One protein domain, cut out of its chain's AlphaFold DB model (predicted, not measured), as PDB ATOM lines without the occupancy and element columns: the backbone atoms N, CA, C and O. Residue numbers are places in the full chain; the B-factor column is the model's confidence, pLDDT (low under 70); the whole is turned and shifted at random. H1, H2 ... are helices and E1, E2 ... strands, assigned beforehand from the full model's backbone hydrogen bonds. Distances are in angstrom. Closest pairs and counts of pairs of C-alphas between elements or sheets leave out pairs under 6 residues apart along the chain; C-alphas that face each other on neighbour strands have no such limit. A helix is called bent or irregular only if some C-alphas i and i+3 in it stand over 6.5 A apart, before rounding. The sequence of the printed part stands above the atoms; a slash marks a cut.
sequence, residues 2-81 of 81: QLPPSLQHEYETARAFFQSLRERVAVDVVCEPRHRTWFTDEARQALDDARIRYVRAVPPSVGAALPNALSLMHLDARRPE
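Overview. This is residues 2 to 81 of the 81 residues of an uncharacterized protein of Corallococcus coralloides (UniProt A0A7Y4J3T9). Two helices, H1 and H2, lie side by side and run the same way, and to one side of the pair is a small patch of three short parallel stretches, with E1 in the middle between residues 2 to 3 and residues 53 to 54. From this small body a long tail sticks out, residues 67 to 81, which holds H3. The printed part has 80 residues with three named helices and one named strand, in the order H1, E1, H2, H3; it is mostly helix by its named elements, although these hold 33 residues, under half of those printed. The whole is loose, with a radius of gyration of the C-alphas of 14.8 A, and flat, spanning 39 by 38 by 19 A.

Arrangement. Residues 2 to 3 pair, parallel, with residues 32 to 33 of E1, a strand of residues 30 to 33. Residues 30 to 31 of E1 pair, parallel, with residues 53 to 54. E1 pairs with no named strand. H1, residues 11 to 24, touches H2, residues 41 to 49; their closest C-alphas are those of Arg 15 and Ala 46, 5.2 A apart. H1 and H2 run the same way at a shallow tilt of 18 degrees, centre to centre 11.0 A. H1 and E1 are apart. E1 and H2 are only just apart, closest at 8.2 A. H3, residues 69 to 74, touches no helix and is apart from E1. In H2 every O i to N i+4 pair is within hydrogen-bond range, in H1 9 of 10 are, and in H3 0 of 2, with 0 of 3 O i to N i+3 pairs within range.

Along the chain. H1 begins at C-alpha 11, at (-21.804, -15.651, 10.684), and runs 20.2 A to C-alpha 24. E1, Val 30 to Pro 33, measures 9.8 A. H2, Asp 41 to Asp 49, measures 12.2 A and begins at C-alpha 41, at (-20.686, -26.009, 13.510). H3, Ala 69 to His 74, measures 10.7 A and ends at C-alpha 74, at (-21.958, -40.036, 33.947). H3 is neither bent nor irregular, but only just: C-alphas 71 and 74 are 6.3 A apart.

Size, cuts and confidence. The two C-alphas farthest apart are those of Ser 6 and Glu 81, 44.5 A. Without residues 67 to 81, which stand free, the body has 65 residues and spans 34 by 22 by 18 A. The link from H1 to E1 is tight, that from E1 to H2 is short, and that from H2 to H3 is long, with 19 residues, 50 to 68, in no named element. The printed part has no cut and ends at residue 81, the chain's last residue. The mean pLDDT of the printed part is 81.6; residues 59 to 81 are under 70, and H3 has a mean of 47.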
ATOM      1  N   GLN A   2     -21.025 -13.069  27.892       94.69
ATOM      2  CA  GLN A   2     -22.313 -13.731  27.670       94.69
ATOM      3  C   GLN A   2     -23.028 -13.085  26.476       94.69
ATOM      4  O   GLN A   2     -22.967 -11.867  26.324       94.69
ATOM      5  N   LEU A   3     -23.677 -13.898  25.636       94.50
ATOM      6  CA  LEU A   3     -24.539 -13.425  24.551       94.50
ATOM      7  C   LEU A   3     -26.008 -13.593  24.961       94.50
ATOM      8  O   LEU A   3     -26.379 -14.685  25.407       94.50
ATOM      9  N   PRO A   4     -26.856 -12.564  24.802       93.06
ATOM     10  CA  PRO A   4     -28.231 -12.606  25.276       93.06
ATOM     11  C   PRO A   4     -29.111 -13.538  24.424       93.06
ATOM     12  O   PRO A   4     -28.794 -13.820  23.268       93.06
ATOM     13  N   PRO A   5     -30.261 -13.997  24.955       91.19
ATOM     14  CA  PRO A   5     -31.152 -14.910  24.244       91.19
ATOM     15  C   PRO A   5     -31.837 -14.306  23.016       91.19
ATOM     16  O   PRO A   5     -32.307 -15.053  22.171       91.19
ATOM     17  N   SER A   6     -31.889 -12.982  22.881       93.75
ATOM     18  CA  SER A   6     -32.412 -12.318  21.682       93.75
ATOM     19  C   SER A   6     -31.407 -12.257  20.527       93.75
ATOM     20  O   SER A   6     -31.794 -11.931  19.407       93.75
ATOM     21  N   LEU A   7     -30.126 -12.555  20.773       95.75
ATOM     22  CA  LEU A   7     -29.080 -12.446  19.764       95.75
ATOM     23  C   LEU A   7     -28.968 -13.747  18.972       95.75
ATOM     24  O   LEU A   7     -28.332 -14.708  19.409       95.75
ATOM     25  N   GLN A   8     -29.575 -13.771  17.790       96.12
ATOM     26  CA  GLN A   8     -29.375 -14.861  16.838       96.12
ATOM     27  C   GLN A   8     -27.939 -14.844  16.295       96.12
ATOM     28  O   GLN A   8     -27.261 -13.821  16.324       96.12
ATOM     29  N   HIS A   9     -27.474 -16.002  15.835       96.94
ATOM     30  CA  HIS A   9     -26.166 -16.126  15.203       96.94
ATOM     31  C   HIS A   9     -26.276 -15.654  13.754       96.94
ATOM     32  O   HIS A   9     -27.162 -16.106  13.030       96.94
ATOM     33  N   GLU A  10     -25.363 -14.779  13.358       97.50
ATOM     34  CA  GLU A  10     -25.138 -14.351  11.982       97.50
ATOM     35  C   GLU A  10     -23.622 -14.414  11.771       97.50
ATOM     36  O   GLU A  10     -22.867 -13.851  12.571       97.50
ATOM     37  N   TYR A  11     -23.186 -15.185  10.776       95.19
ATOM     38  CA  TYR A  11     -21.804 -15.651  10.684       95.19
ATOM     39  C   TYR A  11     -20.805 -14.511  10.495       95.19
ATOM     40  O   TYR A  11     -19.835 -14.418  11.252       95.19
ATOM     41  N   GLU A  12     -21.048 -13.612   9.541       97.00
ATOM     42  CA  GLU A  12     -20.093 -12.544   9.234       97.00
ATOM     43  C   GLU A  12     -19.996 -11.542  10.390       97.00
ATOM     44  O   GLU A  12     -18.899 -11.141  10.789       97.00
ATOM     45  N   THR A  13     -21.130 -11.211  11.013       97.50
ATOM     46  CA  THR A  13     -21.183 -10.352  12.202       97.50
ATOM     47  C   THR A  13     -20.429 -10.979  13.374       97.50
ATOM     48  O   THR A  13     -19.624 -10.307  14.025       97.50
ATOM     49  N   ALA A  14     -20.658 -12.267  13.651       97.25
ATOM     50  CA  ALA A  14     -20.001 -12.980  14.744       97.25
ATOM     51  C   ALA A  14     -18.484 -13.050  14.530       97.25
ATOM     52  O   ALA A  14     -17.710 -12.712  15.430       97.25
ATOM     53  N   ARG A  15     -18.056 -13.422  13.320       97.06
ATOM     54  CA  ARG A  15     -16.648 -13.511  12.934       97.06
ATOM     55  C   ARG A  15     -15.934 -12.167  13.085       97.06
ATOM     56  O   ARG A  15     -14.907 -12.103  13.762       97.06
ATOM     57  N   ALA A  16     -16.487 -11.093  12.518       97.88
ATOM     58  CA  ALA A  16     -15.898  -9.755  12.603       97.88
ATOM     59  C   ALA A  16     -15.802  -9.258  14.056       97.88
ATOM     60  O   ALA A  16     -14.787  -8.684  14.467       97.88
ATOM     61  N   PHE A  17     -16.838  -9.522  14.860       97.31
ATOM     62  CA  PHE A  17     -16.844  -9.180  16.277       97.31
ATOM     63  C   PHE A  17     -15.751  -9.928  17.053       97.31
ATOM     64  O   PHE A  17     -14.988  -9.300  17.789       97.31
ATOM     65  N   PHE A  18     -15.632 -11.249  16.888       97.31
ATOM     66  CA  PHE A  18     -14.653 -12.037  17.639       97.31
ATOM     67  C   PHE A  18     -13.209 -11.761  17.224       97.31
ATOM     68  O   PHE A  18     -12.336 -11.713  18.090       97.31
ATOM     69  N   GLN A  19     -12.954 -11.502  15.939       96.62
ATOM     70  CA  GLN A  19     -11.646 -11.030  15.477       96.62
ATOM     71  C   GLN A  19     -11.281  -9.703  16.150       96.62
ATOM     72  O   GLN A  19     -10.231  -9.593  16.786       96.62
ATOM     73  N   SER A  20     -12.202  -8.738  16.127       97.75
ATOM     74  CA  SER A  20     -12.007  -7.439  16.780       97.75
ATOM     75  C   SER A  20     -11.779  -7.580  18.290       97.75
ATOM     76  O   SER A  20     -10.923  -6.900  18.865       97.75
ATOM     77  N   LEU A  21     -12.518  -8.472  18.952       97.00
ATOM     78  CA  LEU A  21     -12.338  -8.771  20.371       97.00
ATOM     79  C   LEU A  21     -10.934  -9.325  20.640       97.00
ATOM     80  O   LEU A  21     -10.265  -8.880  21.574       97.00
ATOM     81  N   ARG A  22     -10.468 -10.260  19.807       95.19
ATOM     82  CA  ARG A  22      -9.177 -10.933  19.970       95.19
ATOM     83  C   ARG A  22      -7.984  -9.998  19.786       95.19
ATOM     84  O   ARG A  22      -6.987 -10.149  20.491       95.19
ATOM     85  N   GLU A  23      -8.091  -9.014  18.902       96.81
ATOM     86  CA  GLU A  23      -7.072  -7.966  18.730       96.81
ATOM     87  C   GLU A  23      -6.890  -7.097  19.984       96.81
ATOM     88  O   GLU A  23      -5.815  -6.547  20.209       96.81
ATOM     89  N   ARG A  24      -7.941  -6.953  20.802       97.44
ATOM     90  CA  ARG A  24      -8.002  -5.985  21.914       97.44
ATOM     91  C   ARG A  24      -7.860  -6.629  23.288       97.44
ATOM     92  O   ARG A  24      -7.452  -5.971  24.239       97.44
ATOM     93  N   VAL A  25      -8.216  -7.902  23.411       96.44
ATOM     94  CA  VAL A  25      -8.267  -8.611  24.690       96.44
ATOM     95  C   VAL A  25      -7.224  -9.707  24.678       96.44
ATOM     96  O   VAL A  25      -7.444 -10.712  24.027       96.44
ATOM     97  N   ALA A  26      -6.111  -9.528  25.400       94.75
ATOM     98  CA  ALA A  26      -4.994 -10.479  25.422       94.75
ATOM     99  C   ALA A  26      -5.284 -11.785  26.197       94.75
ATOM    100  O   ALA A  26      -4.640 -12.798  25.935       94.75
ATOM    101  N   VAL A  27      -6.254 -11.775  27.112       95.94
ATOM    102  CA  VAL A  27      -6.551 -12.883  28.037       95.94
ATOM    103  C   VAL A  27      -7.450 -13.958  27.424       95.94
ATOM    104  O   VAL A  27      -8.022 -13.769  26.347       95.94
ATOM    105  N   ASP A  28      -7.584 -15.082  28.126       96.62
ATOM    106  CA  ASP A  28      -8.528 -16.137  27.767       96.62
ATOM    107  C   ASP A  28      -9.971 -15.646  27.895       96.62
ATOM    108  O   ASP A  28     -10.366 -15.030  28.889       96.62
ATOM    109  N   VAL A  29     -10.780 -15.944  26.877       96.44
ATOM    110  CA  VAL A  29     -12.195 -15.576  26.833       96.44
ATOM    111  C   VAL A  29     -13.040 -16.833  26.712       96.44
ATOM    112  O   VAL A  29     -12.835 -17.673  25.836       96.44
ATOM    113  N   VAL A  30     -14.045 -16.917  27.579       96.38
ATOM    114  CA  VAL A  30     -15.136 -17.883  27.466       96.38
ATOM    115  C   VAL A  30     -16.395 -17.149  27.011       96.38
ATOM    116  O   VAL A  30     -16.779 -16.143  27.615       96.38
ATOM    117  N   CYS A  31     -17.035 -17.637  25.954       96.44
ATOM    118  CA  CYS A  31     -18.341 -17.200  25.479       96.44
ATOM    119  C   CYS A  31     -19.454 -18.058  26.103       96.44
ATOM    120  O   CYS A  31     -19.354 -19.281  26.158       96.44
ATOM    121  N   GLU A  32     -20.538 -17.440  26.555       95.81
ATOM    122  CA  GLU A  32     -21.738 -18.130  27.032       95.81
ATOM    123  C   GLU A  32     -22.927 -17.746  26.135       95.81
ATOM    124  O   GLU A  32     -23.592 -16.736  26.398       95.81
ATOM    125  N   PRO A  33     -23.196 -18.494  25.047       94.06
ATOM    126  CA  PRO A  33     -24.324 -18.215  24.174       94.06
ATOM    127  C   PRO A  33     -25.656 -18.604  24.808       94.06
ATOM    128  O   PRO A  33     -25.803 -19.702  25.351       94.06
ATOM    129  N   ARG A  34     -26.659 -17.729  24.671       92.56
ATOM    130  CA  ARG A  34     -28.027 -17.986  25.140       92.56
ATOM    131  C   ARG A  34     -29.064 -18.035  24.026       92.56
ATOM    132  O   ARG A  34     -30.250 -18.008  24.332       92.56
ATOM    133  N   HIS A  35     -28.687 -18.177  22.764       92.25
ATOM    134  CA  HIS A  35     -29.657 -18.468  21.705       92.25
ATOM    135  C   HIS A  35     -29.271 -19.737  20.947       92.25
ATOM    136  O   HIS A  35     -28.096 -19.992  20.696       92.25
ATOM    137  N   ARG A  36     -30.270 -20.548  20.579       91.50
ATOM    138  CA  ARG A  36     -30.059 -21.895  20.018       91.50
ATOM    139  C   ARG A  36     -29.238 -21.917  18.725       91.50
ATOM    140  O   ARG A  36     -28.533 -22.884  18.472       91.50
ATOM    141  N   THR A  37     -29.303 -20.845  17.934       94.75
ATOM    142  CA  THR A  37     -28.572 -20.706  16.660       94.75
ATOM    143  C   THR A  37     -27.057 -20.630  16.838       94.75
ATOM    144  O   THR A  37     -26.341 -20.745  15.859       94.75
ATOM    145  N   TRP A  38     -26.559 -20.439  18.064       95.75
ATOM    146  CA  TRP A  38     -25.126 -20.466  18.372       95.75
ATOM    147  C   TRP A  38     -24.574 -21.878  18.600       95.75
ATOM    148  O   TRP A  38     -23.377 -22.042  18.812       95.75
ATOM    149  N   PHE A  39     -25.428 -22.905  18.591       91.50
ATOM    150  CA  PHE A  39     -25.017 -24.302  18.743       91.50
ATOM    151  C   PHE A  39     -25.006 -25.023  17.388       91.50
ATOM    152  O   PHE A  39     -25.627 -26.073  17.238       91.50
ATOM    153  N   THR A  40     -24.308 -24.433  16.416       92.69
ATOM    154  CA  THR A  40     -24.043 -24.977  15.074       92.69
ATOM    155  C   THR A  40     -22.533 -25.093  14.846       92.69
ATOM    156  O   THR A  40     -21.748 -24.467  15.564       92.69
ATOM    157  N   ASP A  41     -22.110 -25.874  13.851       94.75
ATOM    158  CA  ASP A  41     -20.686 -26.009  13.510       94.75
ATOM    159  C   ASP A  41     -20.093 -24.700  12.972       94.75
ATOM    160  O   ASP A  41     -18.962 -24.349  13.292       94.75
ATOM    161  N   GLU A  42     -20.885 -23.918  12.238       95.06
ATOM    162  CA  GLU A  42     -20.489 -22.599  11.737       95.06
ATOM    163  C   GLU A  42     -20.200 -21.609  12.882       95.06
ATOM    164  O   GLU A  42     -19.166 -20.940  12.891       95.06
ATOM    165  N   ALA A  43     -21.066 -21.566  13.901       95.75
ATOM    166  CA  ALA A  43     -20.848 -20.728  15.079       95.75
ATOM    167  C   ALA A  43     -19.623 -21.180  15.890       95.75
ATOM    168  O   ALA A  43     -18.892 -20.351  16.437       95.75
ATOM    169  N   ARG A  44     -19.381 -22.497  15.956       94.50
ATOM    170  CA  ARG A  44     -18.177 -23.061  16.572       94.50
ATOM    171  C   ARG A  44     -16.918 -22.619  15.826       94.50
ATOM    172  O   ARG A  44     -15.980 -22.187  16.485       94.50
ATOM    173  N   GLN A  45     -16.918 -22.659  14.494       95.69
ATOM    174  CA  GLN A  45     -15.763 -22.251  13.693       95.69
ATOM    175  C   GLN A  45     -15.373 -20.792  13.964       95.69
ATOM    176  O   GLN A  45     -14.205 -20.509  14.219       95.69
ATOM    177  N   ALA A  46     -16.345 -19.873  13.999       96.06
ATOM    178  CA  ALA A  46     -16.078 -18.459  14.277       96.06
ATOM    179  C   ALA A  46     -15.464 -18.222  15.674       96.06
ATOM    180  O   ALA A  46     -14.632 -17.332  15.852       96.06
ATOM    181  N   LEU A  47     -15.868 -19.016  16.672       96.56
ATOM    182  CA  LEU A  47     -15.305 -18.973  18.024       96.56
ATOM    183  C   LEU A  47     -13.890 -19.569  18.070       96.56
ATOM    184  O   LEU A  47     -12.995 -18.966  18.668       96.56
ATOM    185  N   ASP A  48     -13.679 -20.714  17.420       96.25
ATOM    186  CA  ASP A  48     -12.395 -21.419  17.387       96.25
ATOM    187  C   ASP A  48     -11.320 -20.604  16.646       96.25
ATOM    188  O   ASP A  48     -10.204 -20.462  17.156       96.25
ATOM    189  N   ASP A  49     -11.670 -19.968  15.521       96.19
ATOM    190  CA  ASP A  49     -10.789 -19.055  14.772       96.19
ATOM    191  C   ASP A  49     -10.280 -17.896  15.645       96.19
ATOM    192  O   ASP A  49      -9.138 -17.447  15.517       96.19
ATOM    193  N   ALA A  50     -11.114 -17.430  16.578       96.56
ATOM    194  CA  ALA A  50     -10.778 -16.376  17.529       96.56
ATOM    195  C   ALA A  50     -10.173 -16.897  18.847       96.56
ATOM    196  O   ALA A  50      -9.870 -16.097  19.739       96.56
ATOM    197  N   ARG A  51      -9.975 -18.218  18.982       96.81
ATOM    198  CA  ARG A  51      -9.515 -18.906  20.204       96.81
ATOM    199  C   ARG A  51     -10.413 -18.644  21.417       96.81
ATOM    200  O   ARG A  51      -9.935 -18.499  22.542       96.81
ATOM    201  N   ILE A  52     -11.722 -18.573  21.193       97.19
ATOM    202  CA  ILE A  52     -12.728 -18.350  22.229       97.19
ATOM    203  C   ILE A  52     -13.397 -19.682  22.558       97.19
ATOM    204  O   ILE A  52     -14.067 -20.289  21.730       97.19
ATOM    205  N   ARG A  53     -13.261 -20.134  23.805       94.88
ATOM    206  CA  ARG A  53     -13.979 -21.321  24.298       94.88
ATOM    207  C   ARG A  53     -15.440 -20.958  24.547       94.88
ATOM    208  O   ARG A  53     -15.734 -19.800  24.826       94.88
ATOM    209  N   TYR A  54     -16.355 -21.928  24.538       93.88
ATOM    210  CA  TYR A  54     -17.734 -21.673  24.963       93.88
ATOM    211  C   TYR A  54     -18.214 -22.613  26.065       93.88
ATOM    212  O   TYR A  54     -17.755 -23.749  26.189       93.88
ATOM    213  N   VAL A  55     -19.168 -22.122  26.851       91.56
ATOM    214  CA  VAL A  55     -19.919 -22.892  27.846       91.56
ATOM    215  C   VAL A  55     -21.400 -22.876  27.495       91.56
ATOM    216  O   VAL A  55     -21.905 -21.933  26.884       91.56
ATOM    217  N   ARG A  56     -22.116 -23.934  27.877       85.25
ATOM    218  CA  ARG A  56     -23.578 -23.962  27.786       85.25
ATOM    219  C   ARG A  56     -24.159 -23.327  29.045       85.25
ATOM    220  O   ARG A  56     -23.846 -23.769  30.146       85.25
ATOM    221  N   ALA A  57     -25.008 -22.318  28.874       78.38
ATOM    222  CA  ALA A  57     -25.727 -21.712  29.988       78.38
ATOM    223  C   ALA A  57     -26.684 -22.724  30.655       78.38
ATOM    224  O   ALA A  57     -27.351 -23.498  29.962       78.38
ATOM    225  N   VAL A  58     -26.772 -22.682  31.990       70.50
ATOM    226  CA  VAL A  58     -27.755 -23.419  32.804       70.50
ATOM    227  C   VAL A  58     -28.506 -22.410  33.694       70.50
ATOM    228  O   VAL A  58     -27.844 -21.666  34.417       70.50
ATOM    229  N   PRO A  59     -29.856 -22.354  33.673       67.75
ATOM    230  CA  PRO A  59     -30.759 -23.127  32.819       67.75
ATOM    231  C   PRO A  59     -30.610 -22.717  31.345       67.75
ATOM    232  O   PRO A  59     -30.258 -21.569  31.058       67.75
ATOM    233  N   PRO A  60     -30.851 -23.633  30.397       59.69
ATOM    234  CA  PRO A  60     -30.800 -23.285  28.995       59.69
ATOM    235  C   PRO A  60     -31.864 -22.249  28.678       59.69
ATOM    236  O   PRO A  60     -32.912 -22.148  29.318       59.69
ATOM    237  N   SER A  61     -31.562 -21.482  27.648       58.06
ATOM    238  CA  SER A  61     -32.452 -20.519  27.032       58.06
ATOM    239  C   SER A  61     -33.840 -21.104  26.825       58.06
ATOM    240  O   SER A  61     -33.965 -22.249  26.391       58.06
ATOM    241  N   VAL A  62     -34.877 -20.306  27.072       55.06
ATOM    242  CA  VAL A  62     -36.260 -20.670  26.743       55.06
ATOM    243  C   VAL A  62     -36.299 -21.129  25.274       55.06
ATOM    244  O   VAL A  62     -36.035 -20.338  24.372       55.06
ATOM    245  N   GLY A  63     -36.532 -22.428  25.041       56.41
ATOM    246  CA  GLY A  63     -36.540 -23.054  23.707       56.41
ATOM    247  C   GLY A  63     -35.323 -23.918  23.331       56.41
ATOM    248  O   GLY A  63     -35.337 -24.528  22.262       56.41
ATOM    249  N   ALA A  64     -34.288 -24.024  24.168       54.78
ATOM    250  CA  ALA A  64     -33.260 -25.056  24.041       54.78
ATOM    251  C   ALA A  64     -33.673 -26.269  24.888       54.78
ATOM    252  O   ALA A  64     -33.789 -26.169  26.108       54.78
ATOM    253  N   ALA A  65     -33.947 -27.405  24.237       46.91
ATOM    254  CA  ALA A  65     -34.282 -28.639  24.937       46.91
ATOM    255  C   ALA A  65     -33.146 -28.996  25.908       46.91
ATOM    256  O   ALA A  65     -31.997 -29.157  25.493       46.91
ATOM    257  N   LEU A  66     -33.464 -29.097  27.199       50.38
ATOM    258  CA  LEU A  66     -32.582 -29.737  28.168       50.38
ATOM    259  C   LEU A  66     -32.438 -31.208  27.757       50.38
ATOM    260  O   LEU A  66     -33.459 -31.897  27.703       50.38
ATOM    261  N   PRO A  67     -31.222 -31.729  27.511       47.56
ATOM    262  CA  PRO A  67     -31.017 -33.162  27.596       47.56
ATOM    263  C   PRO A  67     -31.366 -33.589  29.024       47.56
ATOM    264  O   PRO A  67     -30.997 -32.925  29.994       47.56
ATOM    265  N   ASN A  68     -32.119 -34.674  29.132       51.78
ATOM    266  CA  ASN A  68     -32.680 -35.215  30.362       51.78
ATOM    267  C   ASN A  68     -31.621 -35.210  31.481       51.78
ATOM    268  O   ASN A  68     -30.514 -35.719  31.294       51.78
ATOM    269  N   ALA A  69     -31.968 -34.667  32.653       52.09
ATOM    270  CA  ALA A  69     -31.051 -34.426  33.776       52.09
ATOM    271  C   ALA A  69     -30.299 -35.677  34.291       52.09
ATOM    272  O   ALA A  69     -29.311 -35.552  35.008       52.09
ATOM    273  N   LEU A  70     -30.713 -36.880  33.884       46.56
ATOM    274  CA  LEU A  70     -30.045 -38.143  34.206       46.56
ATOM    275  C   LEU A  70     -28.749 -38.388  33.411       46.56
ATOM    276  O   LEU A  70     -27.939 -39.215  33.819       46.56
ATOM    277  N   SER A  71     -28.505 -37.664  32.312       47.41
ATOM    278  CA  SER A  71     -27.293 -37.865  31.499       47.41
ATOM    279  C   SER A  71     -26.069 -37.088  32.004       47.41
ATOM    280  O   SER A  71     -24.953 -37.370  31.577       47.41
ATOM    281  N   LEU A  72     -26.254 -36.137  32.930       46.94
ATOM    282  CA  LEU A  72     -25.169 -35.332  33.511       46.94
ATOM    283  C   LEU A  72     -24.416 -36.041  34.651       46.94
ATOM    284  O   LEU A  72     -23.352 -35.576  35.041       46.94
ATOM    285  N   MET A  73     -24.914 -37.175  35.160       44.72
ATOM    286  CA  MET A  73     -24.257 -37.917  36.250       44.72
ATOM    287  C   MET A  73     -23.179 -38.917  35.787       44.72
ATOM    288  O   MET A  73     -22.571 -39.567  36.629       44.72
ATOM    289  N   HIS A  74     -22.919 -39.051  34.480       46.03
ATOM    290  CA  HIS A  74     -21.958 -40.036  33.947       46.03
ATOM    291  C   HIS A  74     -20.682 -39.444  33.330       46.03
ATOM    292  O   HIS A  74     -19.889 -40.195  32.768       46.03
ATOM    293  N   LEU A  75     -20.438 -38.134  33.446       45.66
ATOM    294  CA  LEU A  75     -19.195 -37.531  32.946       45.66
ATOM    295  C   LEU A  75     -18.278 -37.022  34.061       45.66
ATOM    296  O   LEU A  75     -17.659 -35.975  33.927       45.66
ATOM    297  N   ASP A  76     -18.176 -37.795  35.142       49.94
ATOM    298  CA  ASP A  76     -17.075 -37.676  36.096       49.94
ATOM    299  C   ASP A  76     -16.671 -39.066  36.606       49.94
ATOM    300  O   ASP A  76     -16.998 -39.513  37.702       49.94
ATOM    301  N   ALA A  77     -15.961 -39.799  35.752       40.12
ATOM    302  CA  ALA A  77     -15.137 -40.918  36.172       40.12
ATOM    303  C   ALA A  77     -13.829 -40.854  35.386       40.12
ATOM    304  O   ALA A  77     -13.731 -41.277  34.236       40.12
ATOM    305  N   ARG A  78     -12.843 -40.247  36.044       46.34
ATOM    306  CA  ARG A  78     -11.401 -40.428  35.860       46.34
ATOM    307  C   ARG A  78     -11.035 -41.661  35.021       46.34
ATOM    308  O   ARG A  78     -11.424 -42.776  35.365       46.34
ATOM    309  N   ARG A  79     -10.128 -41.484  34.059       34.38
ATOM    310  CA  ARG A  79      -9.087 -42.491  33.833       34.38
ATOM    311  C   ARG A  79      -7.708 -41.868  34.074       34.38
ATOM    312  O   ARG A  79      -7.420 -40.850  33.447       34.38
ATOM    313  N   PRO A  80      -6.916 -42.407  35.016       44.91
ATOM    314  CA  PRO A  80      -5.478 -42.188  35.073       44.91
ATOM    315  C   PRO A  80      -4.755 -43.090  34.051       44.91
ATOM    316  O   PRO A  80      -5.344 -44.068  33.584       44.91
ATOM    317  N   GLU A  81      -3.498 -42.715  33.777       43.59
ATOM    318  CA  GLU A  81      -2.495 -43.255  32.828       43.59
ATOM    319  C   GLU A  81      -2.862 -43.282  31.330       43.59
ATOM    320  O   GLU A  81      -3.614 -44.177  30.878       43.59
TER     321      GLU A  81